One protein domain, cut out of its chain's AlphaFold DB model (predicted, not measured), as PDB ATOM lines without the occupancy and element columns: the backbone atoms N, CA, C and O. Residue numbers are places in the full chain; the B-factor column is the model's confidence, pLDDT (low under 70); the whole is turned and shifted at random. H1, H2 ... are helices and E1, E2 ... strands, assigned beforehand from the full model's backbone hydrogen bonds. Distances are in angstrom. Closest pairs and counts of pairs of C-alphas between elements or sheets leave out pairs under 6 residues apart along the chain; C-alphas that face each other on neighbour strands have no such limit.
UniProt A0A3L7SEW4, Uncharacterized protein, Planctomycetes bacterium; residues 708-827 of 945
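What this domain is: This is residues 708 to 827 of the 945 residues of an uncharacterized protein of Planctomycetes bacterium (UniProt A0A3L7SEW4). The chain is wound in stacked turns, a short solenoid with three walls of short parallel strands set as a triangle: E1, E3 and E6 in one, E2, E4, E7 and E9 in the second, and E5 and E8 in the third, which the hairpin of E10 and E11 extends. E3, E4 and E5 make one turn and E6, E7 and E8 the next; after them, H1 packs on E9 and on E10 and E11, and H2 lies toward the end of the coil away from E1. The printed part has 120 residues, with two named helices and eleven named strands in the order E1 E2 E3 E4 E5 E6 E7 E8 H1 E9 H2 E10 E11. The sheets E1 E3 E6 and E2 E4 E7 E9 are parallel, the sheet E5 E8 E11 E10 is mixed, and the class is mixed, helices and strands. The whole is compact, with a radius of gyration of the C-alphas of 12.8 A, and rounded, spanning 38 by 33 by 26 A.

Where its parts are: E1, residues 708 to 710, begins at C-alpha 708 (-39.977, -32.836, 12.967). E2 is residues 714 to 717, E3 727 to 730, E4 735 to 738 and E5 743 to 746. E6 is residues 748 to 751, E7 756 to 758 and E8 763 to 766. H1, residues 772 to 783, begins at C-alpha 772 (-28.436, -51.103, 18.653) and measures 16.2 A. E9 is residues 793 to 795, and H2, residues 797 to 804, measures 10.5 A. E10, residues 810 to 815, measures 16.7 A; E11, residues 821 to 826, measures 14.9 A and ends at C-alpha 826 (-27.752, -53.835, 1.919).

How they stand to each other: In the sheet E1 E3 E6, E1 and E3 are parallel at 7 degrees, with N 710 and O 729 2.8 A apart, within hydrogen-bond range. E3 and E6 are parallel at 13 degrees, with N 728 and O 748 at 2.9 A. In the sheet E2 E4 E7 E9, the pairs within hydrogen-bond range include N 717 and O 737 at 2.8 A, N 736 and O 756 at 2.9 A, and N 757 and O 793 at 2.8 A. E5 runs on into E6 across a break of 1 residue, at 92 degrees. E5 and E8 are parallel at 23 degrees, with N 746 and O 765 at 2.9 A. E8 and E11 are antiparallel at 173 degrees, with N 764 and O 823 at 2.8 A, and E10 and E11 form a hairpin, antiparallel at 155 degrees, with N 812 and O 824 at 2.9 A. The sheets E2 E4 E7 E9 and E5 E8 E11 E10 form a sandwich, two sheets face to face, their best planes 39 degrees apart and their strands at 68 degrees. H1 and H2 on one face of the sheet E5 E8 E11 E10 make two layers, helices on one face of a sheet. H1 has a height over that sheet of 8.9 A, lies over E11 and E10, and runs along the strands, at 7 degrees to E10 on the local plane. H1 stands at the level of the sheet E2 E4 E7 E9, at a height of 3.2 A; the closest C-alphas of H1 and E9, those of Arg 778 and Gly 793, are 4.2 A apart. The closest C-alphas of H2 and E10, those of Ala 799 and Ala 810, are 5.7 A apart. H1 and H2 are apart. In both helices every O i to N i+4 pair is within hydrogen-bond range.

The domain as a whole: The two C-alphas farthest apart, those of Ser 725 and Ser 806, are 37.7 A apart. The printed part has no cut and no long link; the links E2 to E3 and H1 to E9, of 9 residues each, are short, and the others are tight. The mean pLDDT of the printed part is 95.6, and no printed residue is under 70.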
ATOM      1  N   THR A 708     -39.232 -32.456  14.168       97.94
ATOM      2  CA  THR A 708     -39.977 -32.836  12.967       97.94
ATOM      3  C   THR A 708     -40.999 -33.915  13.314       97.94
ATOM      4  O   THR A 708     -40.638 -34.967  13.839       97.94
ATOM      5  N   ARG A 709     -42.276 -33.694  13.001       98.12
ATOM      6  CA  ARG A 709     -43.350 -34.677  13.196       98.12
ATOM      7  C   ARG A 709     -43.973 -35.067  11.862       98.12
ATOM      8  O   ARG A 709     -44.385 -34.211  11.087       98.12
ATOM      9  N   LEU A 710     -44.081 -36.362  11.600       98.25
ATOM     10  CA  LEU A 710     -44.803 -36.912  10.460       98.25
ATOM     11  C   LEU A 710     -46.125 -37.451  10.991       98.25
ATOM     12  O   LEU A 710     -46.164 -38.534  11.566       98.25
ATOM     13  N   ALA A 711     -47.186 -36.667  10.826       97.44
ATOM     14  CA  ALA A 711     -48.520 -37.042  11.277       97.44
ATOM     15  C   ALA A 711     -49.198 -38.005  10.290       97.44
ATOM     16  O   ALA A 711     -49.873 -38.938  10.710       97.44
ATOM     17  N   GLU A 712     -49.018 -37.782   8.981       95.44
ATOM     18  CA  GLU A 712     -49.646 -38.571   7.915       95.44
ATOM     19  C   GLU A 712     -48.818 -38.565   6.617       95.44
ATOM     20  O   GLU A 712     -48.064 -37.624   6.323       95.44
ATOM     21  N   GLY A 713     -49.037 -39.592   5.790       95.88
ATOM     22  CA  GLY A 713     -48.436 -39.719   4.463       95.88
ATOM     23  C   GLY A 713     -46.925 -39.939   4.522       95.88
ATOM     24  O   GLY A 713     -46.400 -40.445   5.513       95.88
ATOM     25  N   THR A 714     -46.224 -39.544   3.459       97.50
ATOM     26  CA  THR A 714     -44.779 -39.782   3.334       97.50
ATOM     27  C   THR A 714     -43.993 -38.475   3.371       97.50
ATOM     28  O   THR A 714     -44.299 -37.545   2.623       97.50
ATOM     29  N   LEU A 715     -42.945 -38.410   4.193       97.94
ATOM     30  CA  LEU A 715     -41.875 -37.417   4.063       97.94
ATOM     31  C   LEU A 715     -40.653 -38.107   3.457       97.94
ATOM     32  O   LEU A 715     -40.061 -38.974   4.092       97.94
ATOM     33  N   ARG A 716     -40.271 -37.731   2.237       97.56
ATOM     34  CA  ARG A 716     -39.117 -38.284   1.530       97.56
ATOM     35  C   ARG A 716     -37.923 -37.338   1.593       97.56
ATOM     36  O   ARG A 716     -38.038 -36.164   1.249       97.56
ATOM     37  N   ILE A 717     -36.763 -37.848   1.985       96.38
ATOM     38  CA  ILE A 717     -35.526 -37.077   2.111       96.38
ATOM     39  C   ILE A 717     -34.632 -37.353   0.909       96.38
ATOM     40  O   ILE A 717     -34.130 -38.459   0.747       96.38
ATOM     41  N   ALA A 718     -34.432 -36.336   0.072       93.94
ATOM     42  CA  ALA A 718     -33.490 -36.369  -1.046       93.94
ATOM     43  C   ALA A 718     -32.240 -35.510  -0.790       93.94
ATOM     44  O   ALA A 718     -31.231 -35.672  -1.470       93.94
ATOM     45  N   ALA A 719     -32.287 -34.610   0.196       93.06
ATOM     46  CA  ALA A 719     -31.147 -33.820   0.649       93.06
ATOM     47  C   ALA A 719     -30.638 -34.330   2.019       93.06
ATOM     48  O   ALA A 719     -31.285 -34.069   3.036       93.06
ATOM     49  N   PRO A 720     -29.476 -35.017   2.079       90.62
ATOM     50  CA  PRO A 720     -28.982 -35.724   3.271       90.62
ATOM     51  C   PRO A 720     -28.929 -34.929   4.583       90.62
ATOM     52  O   PRO A 720     -29.130 -35.485   5.660       90.62
ATOM     53  N   GLY A 721     -28.633 -33.627   4.505       90.38
ATOM     54  CA  GLY A 721     -28.384 -32.788   5.679       90.38
ATOM     55  C   GLY A 721     -29.629 -32.168   6.316       90.38
ATOM     56  O   GLY A 721     -29.516 -31.612   7.410       90.38
ATOM     57  N   VAL A 722     -30.801 -32.245   5.669       93.62
ATOM     58  CA  VAL A 722     -31.962 -31.417   6.048       93.62
ATOM     59  C   VAL A 722     -32.516 -31.743   7.437       93.62
ATOM     60  O   VAL A 722     -32.960 -30.831   8.126       93.62
ATOM     61  N   LEU A 723     -32.425 -33.001   7.883       95.62
ATOM     62  CA  LEU A 723     -32.889 -33.445   9.206       95.62
ATOM     63  C   LEU A 723     -31.754 -33.786  10.183       95.62
ATOM     64  O   LEU A 723     -32.036 -34.245  11.283       95.62
ATOM     65  N   SER A 724     -30.490 -33.545   9.821       94.69
ATOM     66  CA  SER A 724     -29.315 -34.021  10.579       94.69
ATOM     67  C   SER A 724     -29.306 -33.628  12.063       94.69
ATOM     68  O   SER A 724     -28.868 -34.413  12.896       94.69
ATOM     69  N   SER A 725     -29.843 -32.454  12.402       94.50
ATOM     70  CA  SER A 725     -29.998 -31.963  13.779       94.50
ATOM     71  C   SER A 725     -31.422 -32.071  14.339       94.50
ATOM     72  O   SER A 725     -31.675 -31.630  15.455       94.50
ATOM     73  N   SER A 726     -32.371 -32.606  13.569       96.69
ATOM     74  CA  SER A 726     -33.785 -32.697  13.940       96.69
ATOM     75  C   SER A 726     -34.050 -33.967  14.739       96.69
ATOM     76  O   SER A 726     -33.631 -35.059  14.349       96.69
ATOM     77  N   THR A 727     -34.835 -33.854  15.808       97.25
ATOM     78  CA  THR A 727     -35.545 -35.016  16.360       97.25
ATOM     79  C   THR A 727     -36.735 -35.328  15.454       97.25
ATOM     80  O   THR A 727     -37.351 -34.405  14.920       97.25
ATOM     81  N   VAL A 728     -37.033 -36.607  15.214       98.25
ATOM     82  CA  VAL A 728     -38.093 -37.026  14.285       98.25
ATOM     83  C   VAL A 728     -39.091 -37.951  14.976       98.25
ATOM     84  O   VAL A 728     -38.716 -38.985  15.524       98.25
ATOM     85  N   ALA A 729     -40.374 -37.607  14.920       98.12
ATOM     86  CA  ALA A 729     -41.467 -38.471  15.351       98.12
ATOM     87  C   ALA A 729     -42.277 -38.938  14.137       98.12
ATOM     88  O   ALA A 729     -42.756 -38.109  13.364       98.12
ATOM     89  N   VAL A 730     -42.421 -40.253  13.971       98.38
ATOM     90  CA  VAL A 730     -43.240 -40.863  12.916       98.38
ATOM     91  C   VAL A 730     -44.479 -41.479  13.555       98.38
ATOM     92  O   VAL A 730     -44.384 -42.489  14.259       98.38
ATOM     93  N   ASP A 731     -45.630 -40.848  13.331       97.94
ATOM     94  CA  ASP A 731     -46.911 -41.297  13.870       97.94
ATOM     95  C   ASP A 731     -47.435 -42.530  13.111       97.94
ATOM     96  O   ASP A 731     -46.904 -42.945  12.079       97.94
ATOM     97  N   GLY A 732     -48.487 -43.156  13.644       96.12
ATOM     98  CA  GLY A 732     -49.047 -44.373  13.068       96.12
ATOM     99  C   GLY A 732     -49.623 -44.150  11.668       96.12
ATOM    100  O   GLY A 732     -50.488 -43.299  11.483       96.12
ATOM    101  N   GLY A 733     -49.179 -44.941  10.689       92.56
ATOM    102  CA  GLY A 733     -49.587 -44.829   9.286       92.56
ATOM    103  C   GLY A 733     -48.822 -43.772   8.480       92.56
ATOM    104  O   GLY A 733     -49.116 -43.604   7.296       92.56
ATOM    105  N   ALA A 734     -47.857 -43.073   9.088       97.94
ATOM    106  CA  ALA A 734     -46.936 -42.183   8.392       97.94
ATOM    107  C   ALA A 734     -45.617 -42.899   8.049       97.94
ATOM    108  O   ALA A 734     -45.194 -43.824   8.746       97.94
ATOM    109  N   THR A 735     -44.946 -42.423   6.997       98.25
ATOM    110  CA  THR A 735     -43.686 -42.995   6.510       98.25
ATOM    111  C   THR A 735     -42.608 -41.924   6.360       98.25
ATOM    112  O   THR A 735     -42.776 -40.953   5.620       98.25
ATOM    113  N   LEU A 736     -41.459 -42.115   7.007       98.44
ATOM    114  CA  LEU A 736     -40.226 -41.397   6.680       98.44
ATOM    115  C   LEU A 736     -39.465 -42.204   5.628       98.44
ATOM    116  O   LEU A 736     -39.115 -43.349   5.886       98.44
ATOM    117  N   ALA A 737     -39.190 -41.634   4.460       97.81
ATOM    118  CA  ALA A 737     -38.534 -42.351   3.372       97.81
ATOM    119  C   ALA A 737     -37.208 -41.702   2.963       97.81
ATOM    120  O   ALA A 737     -37.109 -40.477   2.885       97.81
ATOM    121  N   ALA A 738     -36.205 -42.505   2.617       95.69
ATOM    122  CA  ALA A 738     -35.079 -42.017   1.828       95.69
ATOM    123  C   ALA A 738     -35.508 -41.852   0.360       95.69
ATOM    124  O   ALA A 738     -36.362 -42.581  -0.144       95.69
ATOM    125  N   ALA A 739     -34.913 -40.907  -0.359       92.38
ATOM    126  CA  ALA A 739     -34.865 -41.009  -1.810       92.38
ATOM    127  C   ALA A 739     -33.840 -42.090  -2.222       92.38
ATOM    128  O   ALA A 739     -32.931 -42.397  -1.445       92.38
ATOM    129  N   PRO A 740     -33.946 -42.658  -3.439       88.38
ATOM    130  CA  PRO A 740     -33.025 -43.697  -3.898       88.38
ATOM    131  C   PRO A 740     -31.555 -43.296  -3.735       88.38
ATOM    132  O   PRO A 740     -31.183 -42.158  -4.033       88.38
ATOM    133  N   ALA A 741     -30.739 -44.231  -3.243       87.81
ATOM    134  CA  ALA A 741     -29.314 -44.059  -2.945       87.81
ATOM    135  C   ALA A 741     -28.977 -42.870  -2.015       87.81
ATOM    136  O   ALA A 741     -27.827 -42.440  -1.946       87.81
ATOM    137  N   THR A 742     -29.956 -42.316  -1.291       91.88
ATOM    138  CA  THR A 742     -29.730 -41.213  -0.348       91.88
ATOM    139  C   THR A 742     -29.496 -41.773   1.045       91.88
ATOM    140  O   THR A 742     -30.387 -42.381   1.633       91.88
ATOM    141  N   GLN A 743     -28.314 -41.528   1.601       93.19
ATOM    142  CA  GLN A 743     -28.075 -41.691   3.031       93.19
ATOM    143  C   GLN A 743     -28.331 -40.353   3.725       93.19
ATOM    144  O   GLN A 743     -27.751 -39.344   3.330       93.19
ATOM    145  N   PHE A 744     -29.210 -40.321   4.723       95.88
ATOM    146  CA  PHE A 744     -29.509 -39.106   5.483       95.88
ATOM    147  C   PHE A 744     -29.373 -39.343   6.986       95.88
ATOM    148  O   PHE A 744     -29.414 -40.479   7.458       95.88
ATOM    149  N   ALA A 745     -29.194 -38.263   7.741       96.12
ATOM    150  CA  ALA A 745     -29.026 -38.326   9.187       96.12
ATOM    151  C   ALA A 745     -30.187 -37.655   9.925       96.12
ATOM    152  O   ALA A 745     -30.795 -36.711   9.412       96.12
ATOM    153  N   VAL A 746     -30.451 -38.125  11.143       97.94
ATOM    154  CA  VAL A 746     -31.367 -37.512  12.117       97.94
ATOM    155  C   VAL A 746     -30.721 -37.481  13.503       97.94
ATOM    156  O   VAL A 746     -29.919 -38.356  13.837       97.94
ATOM    157  N   GLN A 747     -31.103 -36.517  14.347       97.19
ATOM    158  CA  GLN A 747     -30.588 -36.442  15.720       97.19
ATOM    159  C   GLN A 747     -31.107 -37.604  16.576       97.19
ATOM    160  O   GLN A 747     -30.358 -38.219  17.337       97.19
ATOM    161  N   SER A 748     -32.404 -37.890  16.474       97.06
ATOM    162  CA  SER A 748     -33.065 -39.027  17.116       97.06
ATOM    163  C   SER A 748     -34.381 -39.338  16.408       97.06
ATOM    164  O   SER A 748     -34.929 -38.479  15.711       97.06
ATOM    165  N   ILE A 749     -34.897 -40.560  16.580       97.62
ATOM    166  CA  ILE A 749     -36.166 -40.973  15.969       97.62
ATOM    167  C   ILE A 749     -37.039 -41.831  16.893       97.62
ATOM    168  O   ILE A 749     -36.595 -42.839  17.458       97.62
ATOM    169  N   SER A 750     -38.316 -41.460  16.992       96.19
ATOM    170  CA  SER A 750     -39.374 -42.230  17.652       96.19
ATOM    171  C   SER A 750     -40.418 -42.693  16.638       96.19
ATOM    172  O   SER A 750     -40.916 -41.881  15.859       96.19
ATOM    173  N   LEU A 751     -40.776 -43.977  16.684       96.50
ATOM    174  CA  LEU A 751     -41.798 -44.579  15.825       96.50
ATOM    175  C   LEU A 751     -43.008 -44.976  16.676       96.50
ATOM    176  O   LEU A 751     -42.845 -45.599  17.726       96.50
ATOM    177  N   ALA A 752     -44.208 -44.620  16.226       95.25
ATOM    178  CA  ALA A 752     -45.444 -45.198  16.737       95.25
ATOM    179  C   ALA A 752     -45.605 -46.655  16.261       95.25
ATOM    180  O   ALA A 752     -44.883 -47.112  15.380       95.25
ATOM    181  N   THR A 753     -46.596 -47.379  16.795       91.12
ATOM    182  CA  THR A 753     -46.824 -48.811  16.506       91.12
ATOM    183  C   THR A 753     -46.965 -49.140  15.016       91.12
ATOM    184  O   THR A 753     -46.622 -50.238  14.608       91.12
ATOM    185  N   THR A 754     -47.462 -48.206  14.202       92.69
ATOM    186  CA  THR A 754     -47.574 -48.347  12.737       92.69
ATOM    187  C   THR A 754     -46.817 -47.248  11.986       92.69
ATOM    188  O   THR A 754     -47.143 -46.944  10.842       92.69
ATOM    189  N   GLY A 755     -45.857 -46.590  12.644       96.62
ATOM    190  CA  GLY A 755     -44.957 -45.635  12.001       96.62
ATOM    191  C   GLY A 755     -43.834 -46.378  11.283       96.62
ATOM    192  O   GLY A 755     -43.261 -47.318  11.841       96.62
ATOM    193  N   LEU A 756     -43.526 -45.967  10.054       98.12
ATOM    194  CA  LEU A 756     -42.599 -46.677   9.176       98.12
ATOM    195  C   LEU A 756     -41.418 -45.794   8.762       98.12
ATOM    196  O   LEU A 756     -41.581 -44.619   8.432       98.12
ATOM    197  N   VAL A 757     -40.225 -46.378   8.714       98.38
ATOM    198  CA  VAL A 757     -39.077 -45.824   7.994       98.38
ATOM    199  C   VAL A 757     -38.807 -46.707   6.786       98.38
ATOM    200  O   VAL A 757     -38.582 -47.902   6.944       98.38
ATOM    201  N   ASP A 758     -38.816 -46.134   5.589       98.06
ATOM    202  CA  ASP A 758     -38.464 -46.825   4.349       98.06
ATOM    203  C   ASP A 758     -37.123 -46.301   3.827       98.06
ATOM    204  O   ASP A 758     -37.032 -45.197   3.284       98.06
ATOM    205  N   VAL A 759     -36.057 -47.085   3.980       96.81
ATOM    206  CA  VAL A 759     -34.731 -46.678   3.500       96.81
ATOM    207  C   VAL A 759     -34.600 -46.774   1.981       96.81
ATOM    208  O   VAL A 759     -33.620 -46.273   1.444       96.81
ATOM    209  N   THR A 760     -35.574 -47.325   1.248       95.62
ATOM    210  CA  THR A 760     -35.499 -47.547  -0.210       95.62
ATOM    211  C   THR A 760     -34.167 -48.216  -0.592       95.62
ATOM    212  O   THR A 760     -33.823 -49.219   0.024       95.62
ATOM    213  N   SER A 761     -33.385 -47.672  -1.529       93.62
ATOM    214  CA  SER A 761     -31.997 -48.086  -1.790       93.62
ATOM    215  C   SER A 761     -30.953 -47.206  -1.081       93.62
ATOM    216  O   SER A 761     -29.777 -47.221  -1.421       93.62
ATOM    217  N   GLY A 762     -31.388 -46.360  -0.153       94.75
ATOM    218  CA  GLY A 762     -30.571 -45.451   0.645       94.75
ATOM    219  C   GLY A 762     -30.385 -45.942   2.082       94.75
ATOM    220  O   GLY A 762     -30.319 -47.143   2.335       94.75
ATOM    221  N   GLY A 763     -30.303 -45.008   3.031       95.56
ATOM    222  CA  GLY A 763     -30.099 -45.322   4.445       95.56
ATOM    223  C   GLY A 763     -30.403 -44.171   5.394       95.56
ATOM    224  O   GLY A 763     -30.518 -43.014   4.983       95.56
ATOM    225  N   ILE A 764     -30.506 -44.503   6.677       98.06
ATOM    226  CA  ILE A 764     -30.677 -43.562   7.779       98.06
ATOM    227  C   ILE A 764     -29.589 -43.780   8.832       98.06
ATOM    228  O   ILE A 764     -29.356 -44.901   9.277       98.06
ATOM    229  N   SER A 765     -28.942 -42.696   9.253       97.50
ATOM    230  CA  SER A 765     -28.074 -42.666  10.437       97.50
ATOM    231  C   SER A 765     -28.763 -41.898  11.562       97.50
ATOM    232  O   SER A 765     -29.280 -40.799  11.355       97.50
ATOM    233  N   ILE A 766     -28.795 -42.478  12.757       98.19
ATOM    234  CA  ILE A 766     -29.485 -41.940  13.928       98.19
ATOM    235  C   ILE A 766     -28.424 -41.616  14.973       98.19
ATOM    236  O   ILE A 766     -27.808 -42.521  15.530       98.19
ATOM    237  N   ALA A 767     -28.214 -40.328  15.246       97.38
ATOM    238  CA  ALA A 767     -27.113 -39.882  16.100       97.38
ATOM    239  C   ALA A 767     -27.269 -40.297  17.574       97.38
ATOM    240  O   ALA A 767     -26.279 -40.474  18.275       97.38
ATOM    241  N   SER A 768     -28.506 -40.397  18.074       95.00
ATOM    242  CA  SER A 768     -28.784 -40.699  19.482       95.00
ATOM    243  C   SER A 768     -30.222 -41.183  19.717       95.00
ATOM    244  O   SER A 768     -31.096 -41.065  18.858       95.00
ATOM    245  N   GLY A 769     -30.500 -41.697  20.920       91.62
ATOM    246  CA  GLY A 769     -31.860 -42.034  21.370       91.62
ATOM    247  C   GLY A 769     -32.400 -43.384  20.883       91.62
ATOM    248  O   GLY A 769     -33.507 -43.761  21.262       91.62
ATOM    249  N   VAL A 770     -31.627 -44.131  20.090       96.00
ATOM    250  CA  VAL A 770     -31.941 -45.498  19.653       96.00
ATOM    251  C   VAL A 770     -30.721 -46.375  19.910       96.00
ATOM    252  O   VAL A 770     -29.662 -46.146  19.344       96.00
ATOM    253  N   THR A 771     -30.861 -47.371  20.782       95.75
ATOM    254  CA  THR A 771     -29.812 -48.381  21.018       95.75
ATOM    255  C   THR A 771     -29.738 -49.367  19.852       95.75
ATOM    256  O   THR A 771     -30.780 -49.633  19.252       95.75
ATOM    257  N   ALA A 772     -28.592 -50.018  19.632       94.88
ATOM    258  CA  ALA A 772     -28.436 -51.103  18.653       94.88
ATOM    259  C   ALA A 772     -29.555 -52.164  18.736       94.88
ATOM    260  O   ALA A 772     -30.227 -52.436  17.747       94.88
ATOM    261  N   ALA A 773     -29.861 -52.675  19.934       94.56
ATOM    262  CA  ALA A 773     -30.935 -53.660  20.125       94.56
ATOM    263  C   ALA A 773     -32.322 -53.143  19.689       94.56
ATOM    264  O   ALA A 773     -33.102 -53.865  19.075       94.56
ATOM    265  N   ALA A 774     -32.623 -51.872  19.976       96.06
ATOM    266  CA  ALA A 774     -33.865 -51.231  19.542       96.06
ATOM    267  C   ALA A 774     -33.895 -50.970  18.027       96.06
ATOM    268  O   ALA A 774     -34.969 -51.020  17.432       96.06
ATOM    269  N   LEU A 775     -32.743 -50.696  17.401       97.12
ATOM    270  CA  LEU A 775     -32.641 -50.584  15.947       97.12
ATOM    271  C   LEU A 775     -32.961 -51.928  15.287       97.12
ATOM    272  O   LEU A 775     -33.829 -51.983  14.420       97.12
ATOM    273  N   VAL A 776     -32.325 -53.005  15.749       96.75
ATOM    274  CA  VAL A 776     -32.543 -54.363  15.234       96.75
ATOM    275  C   VAL A 776     -33.997 -54.793  15.408       96.75
ATOM    276  O   VAL A 776     -34.596 -55.281  14.457       96.75
ATOM    277  N   ALA A 777     -34.613 -54.538  16.568       96.12
ATOM    278  CA  ALA A 777     -36.032 -54.833  16.779       96.12
ATOM    279  C   ALA A 777     -36.930 -54.148  15.730       96.12
ATOM    280  O   ALA A 777     -37.812 -54.785  15.158       96.12
ATOM    281  N   ARG A 778     -36.654 -52.877  15.404       97.25
ATOM    282  CA  ARG A 778     -37.382 -52.137  14.360       97.25
ATOM    283  C   ARG A 778     -37.117 -52.689  12.957       97.25
ATOM    284  O   ARG A 778     -38.028 -52.683  12.135       97.25
ATOM    285  N   ILE A 779     -35.902 -53.150  12.664       97.75
ATOM    286  CA  ILE A 779     -35.576 -53.798  11.383       97.75
ATOM    287  C   ILE A 779     -36.321 -55.129  11.255       97.75
ATOM    288  O   ILE A 779     -36.913 -55.391  10.214       97.75
ATOM    289  N   ILE A 780     -36.367 -55.941  12.316       96.56
ATOM    290  CA  ILE A 780     -37.115 -57.207  12.341       96.56
ATOM    291  C   ILE A 780     -38.614 -56.960  12.112       96.56
ATOM    292  O   ILE A 780     -39.241 -57.680  11.334       96.56
ATOM    293  N   GLU A 781     -39.184 -55.917  12.726       96.12
ATOM    294  CA  GLU A 781     -40.570 -55.502  12.470       96.12
ATOM    295  C   GLU A 781     -40.817 -55.176  10.985       96.12
ATOM    296  O   GLU A 781     -41.790 -55.663  10.404       96.12
ATOM    297  N   GLY A 782     -39.926 -54.408  10.347       96.88
ATOM    298  CA  GLY A 782     -40.046 -54.053   8.927       96.88
ATOM    299  C   GLY A 782     -39.750 -55.212   7.967       96.88
ATOM    300  O   GLY A 782     -40.369 -55.313   6.903       96.88
ATOM    301  N   ARG A 783     -38.856 -56.127   8.362       96.25
ATOM    302  CA  ARG A 783     -38.506 -57.357   7.637       96.25
ATOM    303  C   ARG A 783     -39.694 -58.307   7.505       96.25
ATOM    304  O   ARG A 783     -39.802 -58.987   6.483       96.25
ATOM    305  N   ALA A 784     -40.575 -58.346   8.507       94.62
ATOM    306  CA  ALA A 784     -41.686 -59.290   8.604       94.62
ATOM    307  C   ALA A 784     -41.207 -60.753   8.465       94.62
ATOM    308  O   ALA A 784     -40.379 -61.216   9.246       94.62
ATOM    309  N   ASP A 785     -41.697 -61.488   7.471       92.62
ATOM    310  CA  ASP A 785     -41.305 -62.867   7.152       92.62
ATOM    311  C   ASP A 785     -40.071 -62.960   6.228       92.62
ATOM    312  O   ASP A 785     -39.813 -64.004   5.632       92.62
ATOM    313  N   GLY A 786     -39.307 -61.870   6.095       92.75
ATOM    314  CA  GLY A 786     -38.189 -61.742   5.156       92.75
ATOM    315  C   GLY A 786     -38.565 -61.042   3.846       92.75
ATOM    316  O   GLY A 786     -37.686 -60.749   3.043       92.75
ATOM    317  N   SER A 787     -39.849 -60.740   3.634       95.00
ATOM    318  CA  SER A 787     -40.350 -60.049   2.438       95.00
ATOM    319  C   SER A 787     -40.134 -58.534   2.433       95.00
ATOM    320  O   SER A 787     -40.334 -57.909   1.393       95.00
ATOM    321  N   TRP A 788     -39.764 -57.932   3.571       96.88
ATOM    322  CA  TRP A 788     -39.643 -56.476   3.740       96.88
ATOM    323  C   TRP A 788     -40.953 -55.705   3.497       96.88
ATOM    324  O   TRP A 788     -40.951 -54.508   3.214       96.88
ATOM    325  N   THR A 789     -42.108 -56.363   3.625       95.00
ATOM    326  CA  THR A 789     -43.422 -55.708   3.507       95.00
ATOM    327  C   THR A 789     -44.027 -55.320   4.860       95.00
ATOM    328  O   THR A 789     -45.244 -55.147   4.956       95.00
ATOM    329  N   GLY A 790     -43.215 -55.227   5.918       94.00
ATOM    330  CA  GLY A 790     -43.668 -54.786   7.236       94.00
ATOM    331  C   GLY A 790     -44.288 -53.387   7.186       94.00
ATOM    332  O   GLY A 790     -43.853 -52.515   6.435       94.00
ATOM    333  N   THR A 791     -45.341 -53.176   7.978       91.56
ATOM    334  CA  THR A 791     -46.091 -51.908   8.037       91.56
ATOM    335  C   THR A 791     -45.658 -51.003   9.196       91.56
ATOM    336  O   THR A 791     -46.243 -49.938   9.392       91.56
ATOM    337  N   SER A 792     -44.645 -51.413   9.959       95.00
ATOM    338  CA  SER A 792     -44.020 -50.662  11.048       95.00
ATOM    339  C   SER A 792     -42.509 -50.895  11.064       95.00
ATOM    340  O   SER A 792     -42.001 -51.780  10.374       95.00
ATOM    341  N   GLY A 793     -41.786 -50.102  11.854       96.69
ATOM    342  CA  GLY A 793     -40.350 -50.288  12.048       96.69
ATOM    343  C   GLY A 793     -39.521 -49.698  10.906       96.69
ATOM    344  O   GLY A 793     -39.820 -48.609  10.416       96.69
ATOM    345  N   ILE A 794     -38.447 -50.386  10.517       98.12
ATOM    346  CA  ILE A 794     -37.531 -49.976   9.447       98.12
ATOM    347  C   ILE A 794     -37.555 -51.036   8.351       98.12
ATOM    348  O   ILE A 794     -37.208 -52.190   8.587       98.12
ATOM    349  N   THR A 795     -37.936 -50.628   7.146       98.12
ATOM    350  CA  THR A 795     -38.008 -51.478   5.960       98.12
ATOM    351  C   THR A 795     -37.251 -50.869   4.779       98.12
ATOM    352  O   THR A 795     -36.754 -49.745   4.849       98.12
ATOM    353  N   SER A 796     -37.190 -51.604   3.671       97.38
ATOM    354  CA  SER A 796     -36.778 -51.114   2.363       97.38
ATOM    355  C   SER A 796     -37.764 -51.593   1.300       97.38
ATOM    356  O   SER A 796     -37.842 -52.782   0.990       97.38
ATOM    357  N   SER A 797     -38.483 -50.658   0.678       95.88
ATOM    358  CA  SER A 797     -39.345 -50.962  -0.469       95.88
ATOM    359  C   SER A 797     -38.557 -51.453  -1.687       95.88
ATOM    360  O   SER A 797     -39.087 -52.216  -2.497       95.88
ATOM    361  N   THR A 798     -37.280 -51.070  -1.812       94.81
ATOM    362  CA  THR A 798     -36.373 -51.612  -2.834       94.81
ATOM    363  C   THR A 798     -36.004 -53.061  -2.530       94.81
ATOM    364  O   THR A 798     -36.134 -53.901  -3.415       94.81
ATOM    365  N   ALA A 799     -35.639 -53.385  -1.285       95.12
ATOM    366  CA  ALA A 799     -35.367 -54.762  -0.876       95.12
ATOM    367  C   ALA A 799     -36.611 -55.641  -1.022       95.12
ATOM    368  O   ALA A 799     -36.499 -56.751  -1.524       95.12
ATOM    369  N   ALA A 800     -37.801 -55.136  -0.684       96.75
ATOM    370  CA  ALA A 800     -39.053 -55.859  -0.893       96.75
ATOM    371  C   ALA A 800     -39.276 -56.212  -2.373       96.75
ATOM    372  O   ALA A 800     -39.631 -57.345  -2.706       96.75
ATOM    373  N   ALA A 801     -39.035 -55.256  -3.276       95.06
ATOM    374  CA  ALA A 801     -39.151 -55.479  -4.716       95.06
ATOM    375  C   ALA A 801     -38.103 -56.474  -5.244       95.06
ATOM    376  O   ALA A 801     -38.426 -57.313  -6.090       95.06
ATOM    377  N   ASP A 802     -36.872 -56.397  -4.742       94.25
ATOM    378  CA  ASP A 802     -35.772 -57.278  -5.130       94.25
ATOM    379  C   ASP A 802     -35.969 -58.703  -4.594       94.25
ATOM    380  O   ASP A 802     -35.881 -59.661  -5.362       94.25
ATOM    381  N   VAL A 803     -36.363 -58.866  -3.329       93.88
ATOM    382  CA  VAL A 803     -36.687 -60.170  -2.725       93.88
ATOM    383  C   VAL A 803     -37.873 -60.821  -3.435       93.88
ATOM    384  O   VAL A 803     -37.818 -62.008  -3.760       93.88
ATOM    385  N   ALA A 804     -38.910 -60.052  -3.784       93.62
ATOM    386  CA  ALA A 804     -40.015 -60.544  -4.610       93.62
ATOM    387  C   ALA A 804     -39.560 -60.995  -6.014       93.62
ATOM    388  O   ALA A 804     -40.211 -61.832  -6.641       93.62
ATOM    389  N   ALA A 805     -38.435 -60.469  -6.503       94.12
ATOM    390  CA  ALA A 805     -37.769 -60.887  -7.733       94.12
ATOM    391  C   ALA A 805     -36.684 -61.964  -7.515       94.12
ATOM    392  O   ALA A 805     -35.919 -62.242  -8.439       94.12
ATOM    393  N   SER A 806     -36.623 -62.576  -6.325       93.56
ATOM    394  CA  SER A 806     -35.609 -63.565  -5.923       93.56
ATOM    395  C   SER A 806     -34.170 -63.040  -5.962       93.56
ATOM    396  O   SER A 806     -33.231 -63.800  -6.187       93.56
ATOM    397  N   ILE A 807     -33.994 -61.739  -5.739       93.25
ATOM    398  CA  ILE A 807     -32.699 -61.085  -5.567       93.25
ATOM    399  C   ILE A 807     -32.513 -60.853  -4.058       93.25
ATOM    400  O   ILE A 807     -33.239 -60.034  -3.489       93.25
ATOM    401  N   PRO A 808     -31.575 -61.550  -3.385       91.75
ATOM    402  CA  PRO A 808     -31.387 -61.407  -1.944       91.75
ATOM    403  C   PRO A 808     -30.944 -59.987  -1.586       91.75
ATOM    404  O   PRO A 808     -29.850 -59.551  -1.956       91.75
ATOM    405  N   ARG A 809     -31.808 -59.248  -0.890       94.88
ATOM    406  CA  ARG A 809     -31.554 -57.898  -0.378       94.88
ATOM    407  C   ARG A 809     -32.129 -57.758   1.019       94.88
ATOM    408  O   ARG A 809     -33.073 -58.456   1.390       94.88
ATOM    409  N   ALA A 810     -31.539 -56.852   1.780       96.31
ATOM    410  CA  ALA A 810     -31.829 -56.652   3.182       96.31
ATOM    411  C   ALA A 810     -31.689 -55.179   3.595       96.31
ATOM    412  O   ALA A 810     -31.370 -54.313   2.777       96.31
ATOM    413  N   VAL A 811     -31.928 -54.901   4.877       97.81
ATOM    414  CA  VAL A 811     -31.581 -53.634   5.529       97.81
ATOM    415  C   VAL A 811     -30.494 -53.897   6.563       97.81
ATOM    416  O   VAL A 811     -30.794 -54.213   7.711       97.81
ATOM    417  N   GLY A 812     -29.235 -53.762   6.156       97.25
ATOM    418  CA  GLY A 812     -28.100 -53.926   7.057       97.25
ATOM    419  C   GLY A 812     -28.071 -52.857   8.145       97.25
ATOM    420  O   GLY A 812     -28.686 -51.793   7.999       97.25
ATOM    421  N   TRP A 813     -27.341 -53.125   9.229       98.06
ATOM    422  CA  TRP A 813     -27.199 -52.173  10.328       98.06
ATOM    423  C   TRP A 813     -25.787 -52.103  10.913       98.06
ATOM    424  O   TRP A 813     -25.046 -53.076  10.891       98.06
ATOM    425  N   LEU A 814     -25.433 -50.946  11.473       97.69
ATOM    426  CA  LEU A 814     -24.169 -50.720  12.175       97.69
ATOM    427  C   LEU A 814     -24.414 -50.038  13.521       97.69
ATOM    428  O   LEU A 814     -25.246 -49.132  13.626       97.69
ATOM    429  N   ASP A 815     -23.656 -50.452  14.535       95.50
ATOM    430  CA  ASP A 815     -23.336 -49.620  15.695       95.50
ATOM    431  C   ASP A 815     -22.004 -48.929  15.394       95.50
ATOM    432  O   ASP A 815     -20.971 -49.585  15.256       95.50
ATOM    433  N   ASN A 816     -22.032 -47.606  15.246       94.69
ATOM    434  CA  ASN A 816     -20.868 -46.847  14.793       94.69
ATOM    435  C   ASN A 816     -19.833 -46.631  15.915       94.69
ATOM    436  O   ASN A 816     -18.783 -46.030  15.684       94.69
ATOM    437  N   GLY A 817     -20.112 -47.092  17.141       91.50
ATOM    438  CA  GLY A 817     -19.192 -47.025  18.280       91.50
ATOM    439  C   GLY A 817     -19.100 -45.653  18.958       91.50
ATOM    440  O   GLY A 817     -18.446 -45.523  19.993       91.50
ATOM    441  N   ASP A 818     -19.776 -44.635  18.422       92.31
ATOM    442  CA  ASP A 818     -19.905 -43.289  18.996       92.31
ATOM    443  C   ASP A 818     -21.282 -43.041  19.648       92.31
ATOM    444  O   ASP A 818     -21.584 -41.928  20.085       92.31
ATOM    445  N   GLY A 819     -22.107 -44.089  19.749       90.25
ATOM    446  CA  GLY A 819     -23.486 -44.028  20.231       90.25
ATOM    447  C   GLY A 819     -24.522 -43.766  19.135       90.25
ATOM    448  O   GLY A 819     -25.719 -43.799  19.433       90.25
ATOM    449  N   SER A 820     -24.086 -43.540  17.889       96.56
ATOM    450  CA  SER A 820     -24.959 -43.510  16.719       96.56
ATOM    451  C   SER A 820     -25.125 -44.897  16.100       96.56
ATOM    452  O   SER A 820     -24.259 -45.766  16.205       96.56
ATOM    453  N   VAL A 821     -26.260 -45.096  15.435       98.06
ATOM    454  CA  VAL A 821     -26.580 -46.345  14.741       98.06
ATOM    455  C   VAL A 821     -27.056 -46.058  13.322       98.06
ATOM    456  O   VAL A 821     -27.721 -45.046  13.078       98.06
ATOM    457  N   THR A 822     -26.753 -46.951  12.388       97.69
ATOM    458  CA  THR A 822     -27.097 -46.796  10.968       97.69
ATOM    459  C   THR A 822     -27.900 -47.994  10.491       97.69
ATOM    460  O   THR A 822     -27.600 -49.119  10.868       97.69
ATOM    461  N   ALA A 823     -28.916 -47.753   9.662       98.19
ATOM    462  CA  ALA A 823     -29.634 -48.781   8.918       98.19
ATOM    463  C   ALA A 823     -29.710 -48.375   7.445       98.19
ATOM    464  O   ALA A 823     -30.125 -47.254   7.138       98.19
ATOM    465  N   ALA A 824     -29.325 -49.252   6.525       97.50
ATOM    466  CA  ALA A 824     -29.379 -48.941   5.101       97.50
ATOM    467  C   ALA A 824     -29.680 -50.171   4.255       97.50
ATOM    468  O   ALA A 824     -29.502 -51.305   4.687       97.50
ATOM    469  N   PHE A 825     -30.129 -49.924   3.029       97.19
ATOM    470  CA  PHE A 825     -30.238 -50.956   2.013       97.19
ATOM    471  C   PHE A 825     -28.899 -51.670   1.848       97.19
ATOM    472  O   PHE A 825     -27.885 -51.016   1.595       97.19
ATOM    473  N   ALA A 826     -28.927 -52.991   1.988       96.12
ATOM    474  CA  ALA A 826     -27.752 -53.835   1.919       96.12
ATOM    475  C   ALA A 826     -28.036 -55.136   1.153       96.12
ATOM    476  O   ALA A 826     -29.189 -55.533   0.950       96.12
ATOM    477  N   ALA A 827     -26.983 -55.834   0.748       96.06
ATOM    478  CA  ALA A 827     -27.049 -57.239   0.375       96.06
ATOM    479  C   ALA A 827     -26.466 -58.094   1.511       96.06
ATOM    480  O   ALA A 827     -25.536 -57.640   2.177       96.06
TER     481      ALA A 827